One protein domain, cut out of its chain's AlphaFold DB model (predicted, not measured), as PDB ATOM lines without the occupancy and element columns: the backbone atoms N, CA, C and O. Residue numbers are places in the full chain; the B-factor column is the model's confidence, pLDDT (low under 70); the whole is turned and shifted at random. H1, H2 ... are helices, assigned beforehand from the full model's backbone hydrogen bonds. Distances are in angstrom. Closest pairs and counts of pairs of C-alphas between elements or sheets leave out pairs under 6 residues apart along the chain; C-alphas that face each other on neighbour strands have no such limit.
ATOM      1  N   SER A 220     190.229 176.720 172.587       78.44
ATOM      2  CA  SER A 220     191.412 176.300 173.357       78.44
ATOM      3  C   SER A 220     192.649 175.949 172.518       78.44
ATOM      4  O   SER A 220     193.754 175.988 173.040       78.44
ATOM      5  N   ILE A 221     192.510 175.637 171.222       82.00
ATOM      6  CA  ILE A 221     193.673 175.493 170.333       82.00
ATOM      7  C   ILE A 221     194.416 176.824 170.115       82.00
ATOM      8  O   ILE A 221     195.637 176.808 170.071       82.00
ATOM      9  N   VAL A 222     193.723 177.968 170.046       84.31
ATOM     10  CA  VAL A 222     194.338 179.307 169.911       84.31
ATOM     11  C   VAL A 222     195.071 179.699 171.187       84.31
ATOM     12  O   VAL A 222     196.226 180.099 171.119       84.31
ATOM     13  N   GLU A 223     194.429 179.514 172.341       81.31
ATOM     14  CA  GLU A 223     195.026 179.761 173.659       81.31
ATOM     15  C   GLU A 223     196.306 178.930 173.851       81.31
ATOM     16  O   GLU A 223     197.375 179.476 174.133       81.31
ATOM     17  N   MET A 224     196.237 177.616 173.606       80.75
ATOM     18  CA  MET A 224     197.406 176.743 173.711       80.75
ATOM     19  C   MET A 224     198.461 177.028 172.631       80.75
ATOM     20  O   MET A 224     199.652 176.879 172.898       80.75
ATOM     21  N   PHE A 225     198.066 177.457 171.428       84.75
ATOM     22  CA  PHE A 225     199.002 177.866 170.377       84.75
ATOM     23  C   PHE A 225     199.779 179.115 170.786       84.75
ATOM     24  O   PHE A 225     201.002 179.092 170.741       84.75
ATOM     25  N   GLN A 226     199.100 180.162 171.267       83.19
ATOM     26  CA  GLN A 226     199.737 181.389 171.757       83.19
ATOM     27  C   GLN A 226     200.711 181.097 172.915       83.19
ATOM     28  O   GLN A 226     201.829 181.608 172.915       83.19
ATOM     29  N   GLN A 227     200.340 180.213 173.850       78.75
ATOM     30  CA  GLN A 227     201.221 179.779 174.947       78.75
ATOM     31  C   GLN A 227     202.432 178.956 174.467       78.75
ATOM     32  O   GLN A 227     203.533 179.109 174.994       78.75
ATOM     33  N   THR A 228     202.259 178.086 173.465       73.75
ATOM     34  CA  THR A 228     203.343 177.231 172.938       73.75
ATOM     35  C   THR A 228     204.182 177.893 171.840       73.75
ATOM     36  O   THR A 228     205.260 177.390 171.514       73.75
ATOM     37  N   GLU A 229     203.759 179.041 171.301       71.44
ATOM     38  CA  GLU A 229     204.377 179.642 170.117       71.44
ATOM     39  C   GLU A 229     205.852 180.002 170.323       71.44
ATOM     40  O   GLU A 229     206.677 179.743 169.446       71.44
ATOM     41  N   MET A 230     206.213 180.540 171.494       58.78
ATOM     42  CA  MET A 230     207.608 180.875 171.813       58.78
ATOM     43  C   MET A 230     208.516 179.634 171.796       58.78
ATOM     44  O   MET A 230     209.649 179.695 171.312       58.78
ATOM     45  N   THR A 231     207.997 178.483 172.234       64.00
ATOM     46  CA  THR A 231     208.699 177.192 172.179       64.00
ATOM     47  C   THR A 231     208.917 176.738 170.734       64.00
ATOM     48  O   THR A 231     209.995 176.236 170.409       64.00
ATOM     49  N   PHE A 232     207.941 176.966 169.845       64.31
ATOM     50  CA  PHE A 232     208.094 176.700 168.410       64.31
ATOM     51  C   PHE A 232     209.080 177.672 167.742       64.31
ATOM     52  O   PHE A 232     209.897 177.259 166.919       64.31
ATOM     53  N   GLN A 233     209.067 178.961 168.099       57.84
ATOM     54  CA  GLN A 233     209.985 179.941 167.511       57.84
ATOM     55  C   GLN A 233     211.461 179.611 167.801       57.84
ATOM     56  O   GLN A 233     212.282 179.658 166.881       57.84
ATOM     57  N   MET A 234     211.800 179.204 169.032       50.03
ATOM     58  CA  MET A 234     213.193 178.951 169.442       50.03
ATOM     59  C   MET A 234     213.874 177.738 168.776       50.03
ATOM     60  O   MET A 234     215.088 177.586 168.910       50.03
ATOM     61  N   ARG A 235     213.148 176.867 168.059       54.66
ATOM     62  CA  ARG A 235     213.713 175.649 167.429       54.66
ATOM     63  C   ARG A 235     213.404 175.515 165.926       54.66
ATOM     64  O   ARG A 235     213.501 174.425 165.366       54.66
ATOM     65  N   ARG A 236     213.080 176.634 165.258       51.38
ATOM     66  CA  ARG A 236     212.615 176.721 163.852       51.38
ATOM     67  C   ARG A 236     213.390 175.907 162.801       51.38
ATOM     68  O   ARG A 236     212.797 175.516 161.804       51.38
ATOM     69  N   THR A 237     214.683 175.649 162.992       47.12
ATOM     70  CA  THR A 237     215.584 175.053 161.984       47.12
ATOM     71  C   THR A 237     215.461 173.537 161.785       47.12
ATOM     72  O   THR A 237     216.210 172.984 160.982       47.12
ATOM     73  N   ARG A 238     214.562 172.842 162.501       56.59
ATOM     74  CA  ARG A 238     214.402 171.373 162.404       56.59
ATOM     75  C   ARG A 238     212.970 170.870 162.204       56.59
ATOM     76  O   ARG A 238     212.770 169.662 162.225       56.59
ATOM     77  N   TYR A 239     211.982 171.746 162.039       63.28
ATOM     78  CA  TYR A 239     210.603 171.295 161.846       63.28
ATOM     79  C   TYR A 239     210.317 170.869 160.406       63.28
ATOM     80  O   TYR A 239     210.822 171.458 159.451       63.28
ATOM     81  N   ASP A 240     209.447 169.873 160.280       71.50
ATOM     82  CA  ASP A 240     208.874 169.425 159.016       71.50
ATOM     83  C   ASP A 240     208.108 170.572 158.299       71.50
ATOM     84  O   ASP A 240     207.417 171.365 158.959       71.50
ATOM     85  N   PRO A 241     208.197 170.682 156.954       79.12
ATOM     86  CA  PRO A 241     207.571 171.767 156.195       79.12
ATOM     87  C   PRO A 241     206.047 171.870 156.340       79.12
ATOM     88  O   PRO A 241     205.501 172.970 156.234       79.12
ATOM     89  N   MET A 242     205.345 170.760 156.581       79.94
ATOM     90  CA  MET A 242     203.894 170.747 156.759       79.94
ATOM     91  C   MET A 242     203.500 171.371 158.097       79.94
ATOM     92  O   MET A 242     202.567 172.167 158.119       79.94
ATOM     93  N   PHE A 243     204.250 171.120 159.176       82.31
ATOM     94  CA  PHE A 243     204.043 171.818 160.453       82.31
ATOM     95  C   PHE A 243     204.319 173.320 160.328       82.31
ATOM     96  O   PHE A 243     203.527 174.127 160.804       82.31
ATOM     97  N   LEU A 244     205.398 173.717 159.644       83.19
ATOM     98  CA  LEU A 244     205.698 175.139 159.422       83.19
ATOM     99  C   LEU A 244     204.597 175.841 158.608       83.19
ATOM    100  O   LEU A 244     204.229 176.972 158.928       83.19
ATOM    101  N   LYS A 245     204.033 175.159 157.603       87.38
ATOM    102  CA  LYS A 245     202.869 175.640 156.849       87.38
ATOM    103  C   LYS A 245     201.617 175.738 157.727       87.38
ATOM    104  O   LYS A 245     200.902 176.727 157.635       87.38
ATOM    105  N   ASP A 246     201.369 174.755 158.587       87.56
ATOM    106  CA  ASP A 246     200.201 174.712 159.477       87.56
ATOM    107  C   ASP A 246     200.238 175.828 160.536       87.56
ATOM    108  O   ASP A 246     199.252 176.534 160.746       87.56
ATOM    109  N   VAL A 247     201.418 176.080 161.116       88.06
ATOM    110  CA  VAL A 247     201.689 177.229 161.999       88.06
ATOM    111  C   VAL A 247     201.419 178.561 161.290       88.06
ATOM    112  O   VAL A 247     200.852 179.468 161.899       88.06
ATOM    113  N   GLN A 248     201.802 178.697 160.014       90.44
ATOM    114  CA  GLN A 248     201.531 179.917 159.248       90.44
ATOM    115  C   GLN A 248     200.036 180.061 158.925       90.44
ATOM    116  O   GLN A 248     199.460 181.101 159.229       90.44
ATOM    117  N   ASN A 249     199.380 179.002 158.431       92.25
ATOM    118  CA  ASN A 249     197.933 178.981 158.187       92.25
ATOM    119  C   ASN A 249     197.140 179.394 159.440       92.25
ATOM    120  O   ASN A 249     196.155 180.131 159.342       92.25
ATOM    121  N   MET A 250     197.558 178.920 160.619       91.75
ATOM    122  CA  MET A 250     196.908 179.245 161.886       91.75
ATOM    123  C   MET A 250     197.097 180.717 162.264       91.75
ATOM    124  O   MET A 250     196.123 181.367 162.642       91.75
ATOM    125  N   LYS A 251     198.303 181.276 162.095       92.00
ATOM    126  CA  LYS A 251     198.560 182.718 162.278       92.00
ATOM    127  C   LYS A 251     197.734 183.573 161.324       92.00
ATOM    128  O   LYS A 251     197.072 184.498 161.779       92.00
ATOM    129  N   ASP A 252     197.727 183.240 160.036       93.44
ATOM    130  CA  ASP A 252     196.991 183.987 159.009       93.44
ATOM    131  C   ASP A 252     195.476 183.946 159.268       93.44
ATOM    132  O   ASP A 252     194.760 184.912 159.009       93.44
ATOM    133  N   THR A 253     194.979 182.833 159.818       92.38
ATOM    134  CA  THR A 253     193.576 182.674 160.224       92.38
ATOM    135  C   THR A 253     193.251 183.471 161.486       92.38
ATOM    136  O   THR A 253     192.252 184.184 161.499       92.38
ATOM    137  N   ILE A 254     194.110 183.434 162.512       90.25
ATOM    138  CA  ILE A 254     193.974 184.277 163.711       90.25
ATOM    139  C   ILE A 254     193.956 185.756 163.309       90.25
ATOM    140  O   ILE A 254     192.986 186.443 163.612       90.25
ATOM    141  N   GLN A 255     194.942 186.222 162.538       92.31
ATOM    142  CA  GLN A 255     195.035 187.616 162.094       92.31
ATOM    143  C   GLN A 255     193.843 188.038 161.221       92.31
ATOM    144  O   GLN A 255     193.329 189.143 161.388       92.31
ATOM    145  N   ARG A 256     193.346 187.165 160.331       91.81
ATOM    146  CA  ARG A 256     192.117 187.405 159.552       91.81
ATOM    147  C   ARG A 256     190.894 187.568 160.460       91.81
ATOM    148  O   ARG A 256     190.083 188.466 160.234       91.81
ATOM    149  N   CYS A 257     190.754 186.733 161.486       87.19
ATOM    150  CA  CYS A 257     189.644 186.816 162.432       87.19
ATOM    151  C   CYS A 257     189.771 188.011 163.396       87.19
ATOM    152  O   CYS A 257     188.761 188.649 163.688       87.19
ATOM    153  N   GLU A 258     190.978 188.363 163.837       88.38
ATOM    154  CA  GLU A 258     191.270 189.562 164.637       88.38
ATOM    155  C   GLU A 258     190.999 190.844 163.842       88.38
ATOM    156  O   GLU A 258     190.316 191.735 164.340       88.38
ATOM    157  N   ALA A 259     191.425 190.919 162.579       90.19
ATOM    158  CA  ALA A 259     191.134 192.054 161.701       90.19
ATOM    159  C   ALA A 259     189.631 192.202 161.391       90.19
ATOM    160  O   ALA A 259     189.148 193.322 161.227       90.19
ATOM    161  N   LYS A 260     188.880 191.092 161.327       89.50
ATOM    162  CA  LYS A 260     187.429 191.099 161.070       89.50
ATOM    163  C   LYS A 260     186.586 191.421 162.311       89.50
ATOM    164  O   LYS A 260     185.551 192.068 162.180       89.50
ATOM    165  N   TRP A 261     186.997 190.960 163.495       84.88
ATOM    166  CA  TRP A 261     186.173 191.005 164.714       84.88
ATOM    167  C   TRP A 261     186.732 191.886 165.839       84.88
ATOM    168  O   TRP A 261     186.015 192.167 166.801       84.88
ATOM    169  N   GLY A 262     187.984 192.338 165.744       88.31
ATOM    170  CA  GLY A 262     188.641 193.178 166.745       88.31
ATOM    171  C   GLY A 262     188.534 192.589 168.154       88.31
ATOM    172  O   GLY A 262     188.773 191.402 168.374       88.31
ATOM    173  N   GLY A 263     188.087 193.403 169.113       77.12
ATOM    174  CA  GLY A 263     187.865 192.981 170.502       77.12
ATOM    175  C   GLY A 263     186.807 191.882 170.709       77.12
ATOM    176  O   GLY A 263     186.698 191.366 171.820       77.12
ATOM    177  N   LEU A 264     186.045 191.497 169.675       75.25
ATOM    178  CA  LEU A 264     185.134 190.346 169.713       75.25
ATOM    179  C   LEU A 264     185.812 189.023 169.311       75.25
ATOM    180  O   LEU A 264     185.206 187.967 169.491       75.25
ATOM    181  N   PHE A 265     187.052 189.041 168.806       84.31
ATOM    182  CA  PHE A 265     187.761 187.829 168.375       84.31
ATOM    183  C   PHE A 265     187.855 186.730 169.454       84.31
ATOM    184  O   PHE A 265     187.472 185.602 169.139       84.31
ATOM    185  N   PRO A 266     188.230 187.006 170.724       79.94
ATOM    186  CA  PRO A 266     188.269 185.973 171.766       79.94
ATOM    187  C   PRO A 266     186.905 185.326 172.041       79.94
ATOM    188  O   PRO A 266     186.818 184.253 172.625       79.94
ATOM    189  N   PHE A 267     185.821 185.980 171.631       76.56
ATOM    190  CA  PHE A 267     184.444 185.552 171.852       76.56
ATOM    191  C   PHE A 267     183.851 184.870 170.616       76.56
ATOM    192  O   PHE A 267     182.709 184.408 170.669       76.56
ATOM    193  N   CYS A 268     184.590 184.797 169.500       78.75
ATOM    194  CA  CYS A 268     184.020 184.511 168.185       78.75
ATOM    195  C   CYS A 268     183.335 183.142 168.106       78.75
ATOM    196  O   CYS A 268     182.331 183.006 167.414       78.75
ATOM    197  N   LYS A 269     183.804 182.149 168.866       75.75
ATOM    198  CA  LYS A 269     183.218 180.803 168.894       75.75
ATOM    199  C   LYS A 269     181.992 180.689 169.800       75.75
ATOM    200  O   LYS A 269     181.019 180.049 169.419       75.75
ATOM    201  N   VAL A 270     181.989 181.385 170.940       68.50
ATOM    202  CA  VAL A 270     180.814 181.515 171.826       68.50
ATOM    203  C   VAL A 270     179.686 182.265 171.110       68.50
ATOM    204  O   VAL A 270     178.540 181.830 171.111       68.50
ATOM    205  N   LEU A 271     180.033 183.356 170.426       67.94
ATOM    206  CA  LEU A 271     179.135 184.166 169.598       67.94
ATOM    207  C   LEU A 271     178.771 183.518 168.247       67.94
ATOM    208  O   LEU A 271     177.928 184.058 167.526       67.94
ATOM    209  N   ARG A 272     179.426 182.411 167.868       71.75
ATOM    210  CA  ARG A 272     179.390 181.807 166.522       71.75
ATOM    211  C   ARG A 272     179.482 182.849 165.396       71.75
ATOM    212  O   ARG A 272     178.608 182.934 164.533       71.75
ATOM    213  N   LEU A 273     180.492 183.713 165.446       77.06
ATOM    214  CA  LEU A 273     180.766 184.715 164.413       77.06
ATOM    215  C   LEU A 273     181.256 184.037 163.125       77.06
ATOM    216  O   LEU A 273     181.825 182.948 163.154       77.06
ATOM    217  N   GLU A 274     181.040 184.669 161.978       82.50
ATOM    218  CA  GLU A 274     181.497 184.136 160.688       82.50
ATOM    219  C   GLU A 274     183.030 183.929 160.700       82.50
ATOM    220  O   GLU A 274     183.779 184.811 161.131       82.50
ATOM    221  N   GLY A 275     183.488 182.747 160.275       82.19
ATOM    222  CA  GLY A 275     184.892 182.318 160.364       82.19
ATOM    223  C   GLY A 275     185.277 181.568 161.651       82.19
ATOM    224  O   GLY A 275     186.353 180.985 161.703       82.19
ATOM    225  N   HIS A 276     184.420 181.479 162.681       81.38
ATOM    226  CA  HIS A 276     184.750 180.708 163.902       81.38
ATOM    227  C   HIS A 276     184.970 179.199 163.649       81.38
ATOM    228  O   HIS A 276     185.642 178.526 164.432       81.38
ATOM    229  N   GLU A 277     184.416 178.678 162.552       84.88
ATOM    230  CA  GLU A 277     184.560 177.295 162.075       84.88
ATOM    231  C   GLU A 277     185.941 177.031 161.453       84.88
ATOM    232  O   GLU A 277     186.402 175.892 161.431       84.88
ATOM    233  N   GLU A 278     186.658 178.083 161.039       87.81
ATOM    234  CA  GLU A 278     188.067 178.001 160.641       87.81
ATOM    235  C   GLU A 278     188.953 177.659 161.859       87.81
ATOM    236  O   GLU A 278     190.017 177.060 161.715       87.81
ATOM    237  N   ILE A 279     188.487 177.943 163.082       85.88
ATOM    238  CA  ILE A 279     189.240 177.788 164.333       85.88
ATOM    239  C   ILE A 279     188.878 176.462 165.021       85.88
ATOM    240  O   ILE A 279     188.182 176.396 166.046       85.88
ATOM    241  N   THR A 280     189.373 175.366 164.444       85.56
ATOM    242  CA  THR A 280     189.214 173.999 164.962       85.56
ATOM    243  C   THR A 280     190.521 173.211 164.897       85.56
ATOM    244  O   THR A 280     191.429 173.551 164.145       85.56
ATOM    245  N   CYS A 281     190.607 172.131 165.677       84.31
ATOM    246  CA  CYS A 281     191.750 171.222 165.645       84.31
ATOM    247  C   CYS A 281     191.921 170.510 164.293       84.31
ATOM    248  O   CYS A 281     193.046 170.306 163.856       84.31
ATOM    249  N   ALA A 282     190.815 170.186 163.613       84.50
ATOM    250  CA  ALA A 282     190.833 169.509 162.316       84.50
ATOM    251  C   ALA A 282     191.469 170.360 161.202       84.50
ATOM    252  O   ALA A 282     192.075 169.813 160.284       84.50
ATOM    253  N   ASN A 283     191.373 171.691 161.300       88.88
ATOM    254  CA  ASN A 283     191.959 172.617 160.326       88.88
ATOM    255  C   ASN A 283     193.461 172.862 160.548       88.88
ATOM    256  O   ASN A 283     194.127 173.322 159.625       88.88
ATOM    257  N   PHE A 284     193.978 172.554 161.746       89.38
ATOM    258  CA  PHE A 284     195.386 172.721 162.127       89.38
ATOM    259  C   PHE A 284     195.945 171.429 162.759       89.38
ATOM    260  O   PHE A 284     196.315 171.420 163.940       89.38
ATOM    261  N   PRO A 285     195.949 170.297 162.023       84.94
ATOM    262  CA  PRO A 285     196.214 168.972 162.585       84.94
ATOM    263  C   PRO A 285     197.648 168.805 163.105       84.94
ATOM    264  O   PRO A 285     197.875 168.068 164.067       84.94
ATOM    265  N   TYR A 286     198.626 169.495 162.511       83.56
ATOM    266  CA  TYR A 286     200.028 169.404 162.918       83.56
ATOM    267  C   TYR A 286     200.308 170.287 164.135       83.56
ATOM    268  O   TYR A 286     201.019 169.869 165.052       83.56
ATOM    269  N   VAL A 287     199.696 171.475 164.193       84.81
ATOM    270  CA  VAL A 287     199.712 172.318 165.397       84.81
ATOM    271  C   VAL A 287     198.986 171.621 166.551       84.81
ATOM    272  O   VAL A 287     199.500 171.592 167.669       84.81
ATOM    273  N   HIS A 288     197.839 170.985 166.287       85.81
ATOM    274  CA  HIS A 288     197.103 170.200 167.281       85.81
ATOM    275  C   HIS A 288     197.941 169.039 167.828       85.81
ATOM    276  O   HIS A 288     198.048 168.890 169.050       85.81
ATOM    277  N   ALA A 289     198.588 168.255 166.962       80.69
ATOM    278  CA  ALA A 289     199.480 167.177 167.385       80.69
ATOM    279  C   ALA A 289     200.640 167.700 168.258       80.69
ATOM    280  O   ALA A 289     200.886 167.160 169.337       80.69
ATOM    281  N   ALA A 290     201.301 168.791 167.853       77.75
ATOM    282  CA  ALA A 290     202.395 169.392 168.619       77.75
ATOM    283  C   ALA A 290     201.946 169.898 170.004       77.75
ATOM    284  O   ALA A 290     202.599 169.605 171.008       77.75
ATOM    285  N   ILE A 291     200.803 170.595 170.079       79.06
ATOM    286  CA  ILE A 291     200.199 171.049 171.342       79.06
ATOM    287  C   ILE A 291     199.874 169.861 172.255       79.06
ATOM    288  O   ILE A 291     200.149 169.933 173.452       79.06
ATOM    289  N   SER A 292     199.330 168.773 171.702       76.94
ATOM    290  CA  SER A 292     198.895 167.588 172.462       76.94
ATOM    291  C   SER A 292     200.056 166.777 173.040       76.94
ATOM    292  O   SER A 292     199.918 166.195 174.113       76.94
ATOM    293  N   ILE A 293     201.209 166.757 172.361       71.12
ATOM    294  CA  ILE A 293     202.431 166.117 172.875       71.12
ATOM    295  C   ILE A 293     203.091 167.004 173.940       71.12
ATOM    296  O   ILE A 293     203.502 166.503 174.986       71.12
ATOM    297  N   ALA A 294     203.139 168.324 173.720       70.69
ATOM    298  CA  ALA A 294     203.636 169.278 174.713       70.69
ATOM    299  C   ALA A 294     202.742 169.357 175.969       70.69
ATOM    300  O   ALA A 294     203.233 169.652 177.055       70.69
ATOM    301  N   ASN A 295     201.441 169.078 175.832       70.19
ATOM    302  CA  ASN A 295     200.446 169.171 176.898       70.19
ATOM    303  C   ASN A 295     199.548 167.919 176.903       70.19
ATOM    304  O   ASN A 295     198.442 167.961 176.359       70.19
ATOM    305  N   PRO A 296     199.954 166.812 177.558       68.44
ATOM    306  CA  PRO A 296     199.196 165.553 177.553       68.44
ATOM    307  C   PRO A 296     197.758 165.637 178.103       68.44
ATOM    308  O   PRO A 296     196.950 164.750 177.839       68.44
ATOM    309  N   GLY A 297     197.427 166.696 178.854       67.88
ATOM    310  CA  GLY A 297     196.065 166.997 179.314       67.88
ATOM    311  C   GLY A 297     195.167 167.702 178.284       67.88
ATOM    312  O   GLY A 297     193.997 167.947 178.576       67.88
ATOM    313  N   PHE A 298     195.686 168.049 177.101       72.56
ATOM    314  CA  PHE A 298     194.888 168.565 175.989       72.56
ATOM    315  C   PHE A 298     194.113 167.431 175.297       72.56
ATOM    316  O   PHE A 298     194.412 166.245 175.466       72.56
ATOM    317  N   ALA A 299     193.100 167.786 174.500       71.75
ATOM    318  CA  ALA A 299     192.376 166.812 173.686       71.75
ATOM    319  C   ALA A 299     193.349 166.123 172.717       71.75
ATOM    320  O   ALA A 299     194.036 166.810 171.970       71.75
ATOM    321  N   GLN A 300     193.408 164.793 172.722       73.56
ATOM    322  CA  GLN A 300     194.311 164.043 171.844       73.56
ATOM    323  C   GLN A 300     193.888 164.163 170.363       73.56
ATOM    324  O   GLN A 300     192.696 164.336 170.093       73.56
ATOM    325  N   PRO A 301     194.833 164.088 169.404       69.69
ATOM    326  CA  PRO A 301     194.522 164.077 167.974       69.69
ATOM    327  C   PRO A 301     193.702 162.842 167.581       69.69
ATOM    328  O   PRO A 301     193.833 161.772 168.178       69.69
ATOM    329  N   GLU A 302     192.845 162.987 166.568       65.69
ATOM    330  CA  GLU A 302     191.976 161.900 166.104       65.69
ATOM    331  C   GLU A 302     192.804 160.756 165.482       65.69
ATOM    332  O   GLU A 302     193.812 161.031 164.823       65.69
ATOM    333  N   PRO A 303     192.415 159.475 165.633       56.94
ATOM    334  CA  PRO A 303     193.130 158.363 165.007       56.94
ATOM    335  C   PRO A 303     193.177 158.511 163.480       56.94
ATOM    336  O   PRO A 303     192.141 158.540 162.825       56.94
ATOM    337  N   GLY A 304     194.381 158.598 162.909       56.56
ATOM    338  CA  GLY A 304     194.580 158.884 161.482       56.56
ATOM    339  C   GLY A 304     194.921 160.345 161.168       56.56
ATOM    340  O   GLY A 304     195.435 160.612 160.083       56.56
ATOM    341  N   THR A 305     194.780 161.267 162.131       59.50
ATOM    342  CA  THR A 305     195.611 162.484 162.147       59.50
ATOM    343  C   THR A 305     197.066 162.032 162.028       59.50
ATOM    344  O   THR A 305     197.450 161.112 162.761       59.50
ATOM    345  N   PRO A 306     197.883 162.606 161.127       54.72
ATOM    346  CA  PRO A 306     199.255 162.162 160.921       54.72
ATOM    347  C   PRO A 306     200.054 162.272 162.223       54.72
ATOM    348  O   PRO A 306     200.478 163.356 162.630       54.72
ATOM    349  N   ALA A 307     200.244 161.122 162.878       46.44
ATOM    350  CA  ALA A 307     201.023 160.964 164.096       46.44
ATOM    351  C   ALA A 307     202.493 161.219 163.751       46.44
ATOM    352  O   ALA A 307     203.234 160.328 163.344       46.44
ATOM    353  N   PHE A 308     202.846 162.496 163.823       51.47
ATOM    354  CA  PHE A 308     204.081 163.064 163.319       51.47
ATOM    355  C   PHE A 308     205.313 162.341 163.877       51.47
ATOM    356  O   PHE A 308     205.309 161.888 165.024       51.47
ATOM    357  N   ALA A 309     206.434 162.395 163.149       42.25
ATOM    358  CA  ALA A 309     207.757 162.011 163.663       42.25
ATOM    359  C   ALA A 309     208.223 162.874 164.864       42.25
ATOM    360  O   ALA A 309     209.336 162.733 165.361       42.25
ATOM    361  N   ALA A 310     207.351 163.741 165.390       39.72
ATOM    362  CA  ALA A 310     207.467 164.471 166.642       39.72
ATOM    363  C   ALA A 310     207.926 163.633 167.847       39.72
ATOM    364  O   ALA A 310     208.363 164.233 168.819       39.72
ATOM    365  N   ARG A 311     207.908 162.293 167.822       42.88
ATOM    366  CA  ARG A 311     208.624 161.527 168.854       42.88
ATOM    367  C   ARG A 311     210.141 161.747 168.769       42.88
ATOM    368  O   ARG A 311     210.718 162.171 169.756       42.88
ATOM    369  N   GLU A 312     210.752 161.623 167.592       40.34
ATOM    370  CA  GLU A 312     212.182 161.912 167.375       40.34
ATOM    371  C   GLU A 312     212.493 163.421 167.470       40.34
ATOM    372  O   GLU A 312     213.521 163.824 168.014       40.34
ATOM    373  N   TYR A 313     211.588 164.288 166.993       43.66
ATOM    374  CA  TYR A 313     211.803 165.746 167.022       43.66
ATOM    375  C   TYR A 313     211.475 166.417 168.374       43.66
ATOM    376  O   TYR A 313     211.987 167.509 168.638       43.66
ATOM    377  N   LEU A 314     210.668 165.791 169.244       42.78
ATOM    378  CA  LEU A 314     210.348 166.271 170.602       42.78
ATOM    379  C   LEU A 314     210.959 165.402 171.720       42.78
ATOM    380  O   LEU A 314     210.902 165.797 172.881       42.78
ATOM    381  N   GLU A 315     211.631 164.284 171.428       39.72
ATOM    382  CA  GLU A 315     212.524 163.605 172.388       39.72
ATOM    383  C   GLU A 315     213.563 164.556 173.026       39.72
ATOM    384  O   GLU A 315     213.779 164.462 174.236       39.72
ATOM    385  N   PRO A 316     214.109 165.566 172.311       41.91
ATOM    386  CA  PRO A 316     214.892 166.666 172.895       41.91
ATOM    387  C   PRO A 316     214.102 167.675 173.759       41.91
ATOM    388  O   PRO A 316     214.604 168.770 174.033       41.91
ATOM    389  N   LEU A 317     212.855 167.370 174.129       39.31
ATOM    390  CA  LEU A 317     212.094 168.001 175.217       39.31
ATOM    391  C   LEU A 317     211.849 167.011 176.370       39.31
ATOM    392  O   LEU A 317     211.847 167.434 177.519       39.31
ATOM    393  N   TYR A 318     211.704 165.711 176.085       39.78
ATOM    394  CA  TYR A 318     211.564 164.660 177.104       39.78
ATOM    395  C   TYR A 318     212.877 164.345 177.840       39.78
ATOM    396  O   TYR A 318     212.871 164.185 179.056       39.78
ATOM    397  N   ASN A 319     214.004 164.271 177.121       37.28
ATOM    398  CA  ASN A 319     215.310 163.916 177.697       37.28
ATOM    399  C   ASN A 319     216.093 165.112 178.262       37.28
ATOM    400  O   ASN A 319     217.117 164.928 178.916       37.28
ATOM    401  N   THR A 320     215.612 166.342 178.063       38.75
ATOM    402  CA  THR A 320     216.025 167.480 178.890       38.75
ATOM    403  C   THR A 320     215.070 167.596 180.065       38.75
ATOM    404  O   THR A 320     213.929 168.015 179.881       38.75
TER     405      THR A 320
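This is residues 220 to 320 of the 337 residues of an uncharacterized protein of Panagrellus redivivus (UniProt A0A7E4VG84). The long helix H2, sharply kinked near residue 261, makes most of the length; H3 packs crosswise on its beginning and also on H1, while H4 lies at the edge near H3. The 101 printed residues have four named helices, H1 to H4, and no named strand: all helix, compact (radius of gyration of the C-alphas 14.1 A), spanning 41 by 28 by 22 A.

H1, residues 220 to 233, begins at C-alpha (191.412, 176.300, 173.357). H2, residues 241 to 267, is 31.1 A long, with a kink of 120 degrees. H3 is residues 285 to 294. H4, residues 310 to 318, ends at C-alpha (211.564, 164.660, 177.104).

H1 touches H3 about perpendicular, at 77 degrees; closest are C-alphas 224 and 291, 6.8 A. H2 touches H3 with residues 242 to 247 alone, at 89 degrees; closest are C-alphas 243 and 286, 5.3 A. H3 and H4 are close but not clearly touching. O i to N i+4 pairs within hydrogen-bond range are complete in H3, 8 of 10 in H1, 18 of 23 in H2 and 3 of 5 in H4.

The printed part has no cut. The links H2 to H3 and H3 to H4 are long. Residues 230 to 239, 270 to 271, 296 to 297 and 301 to 320 have pLDDT under 70.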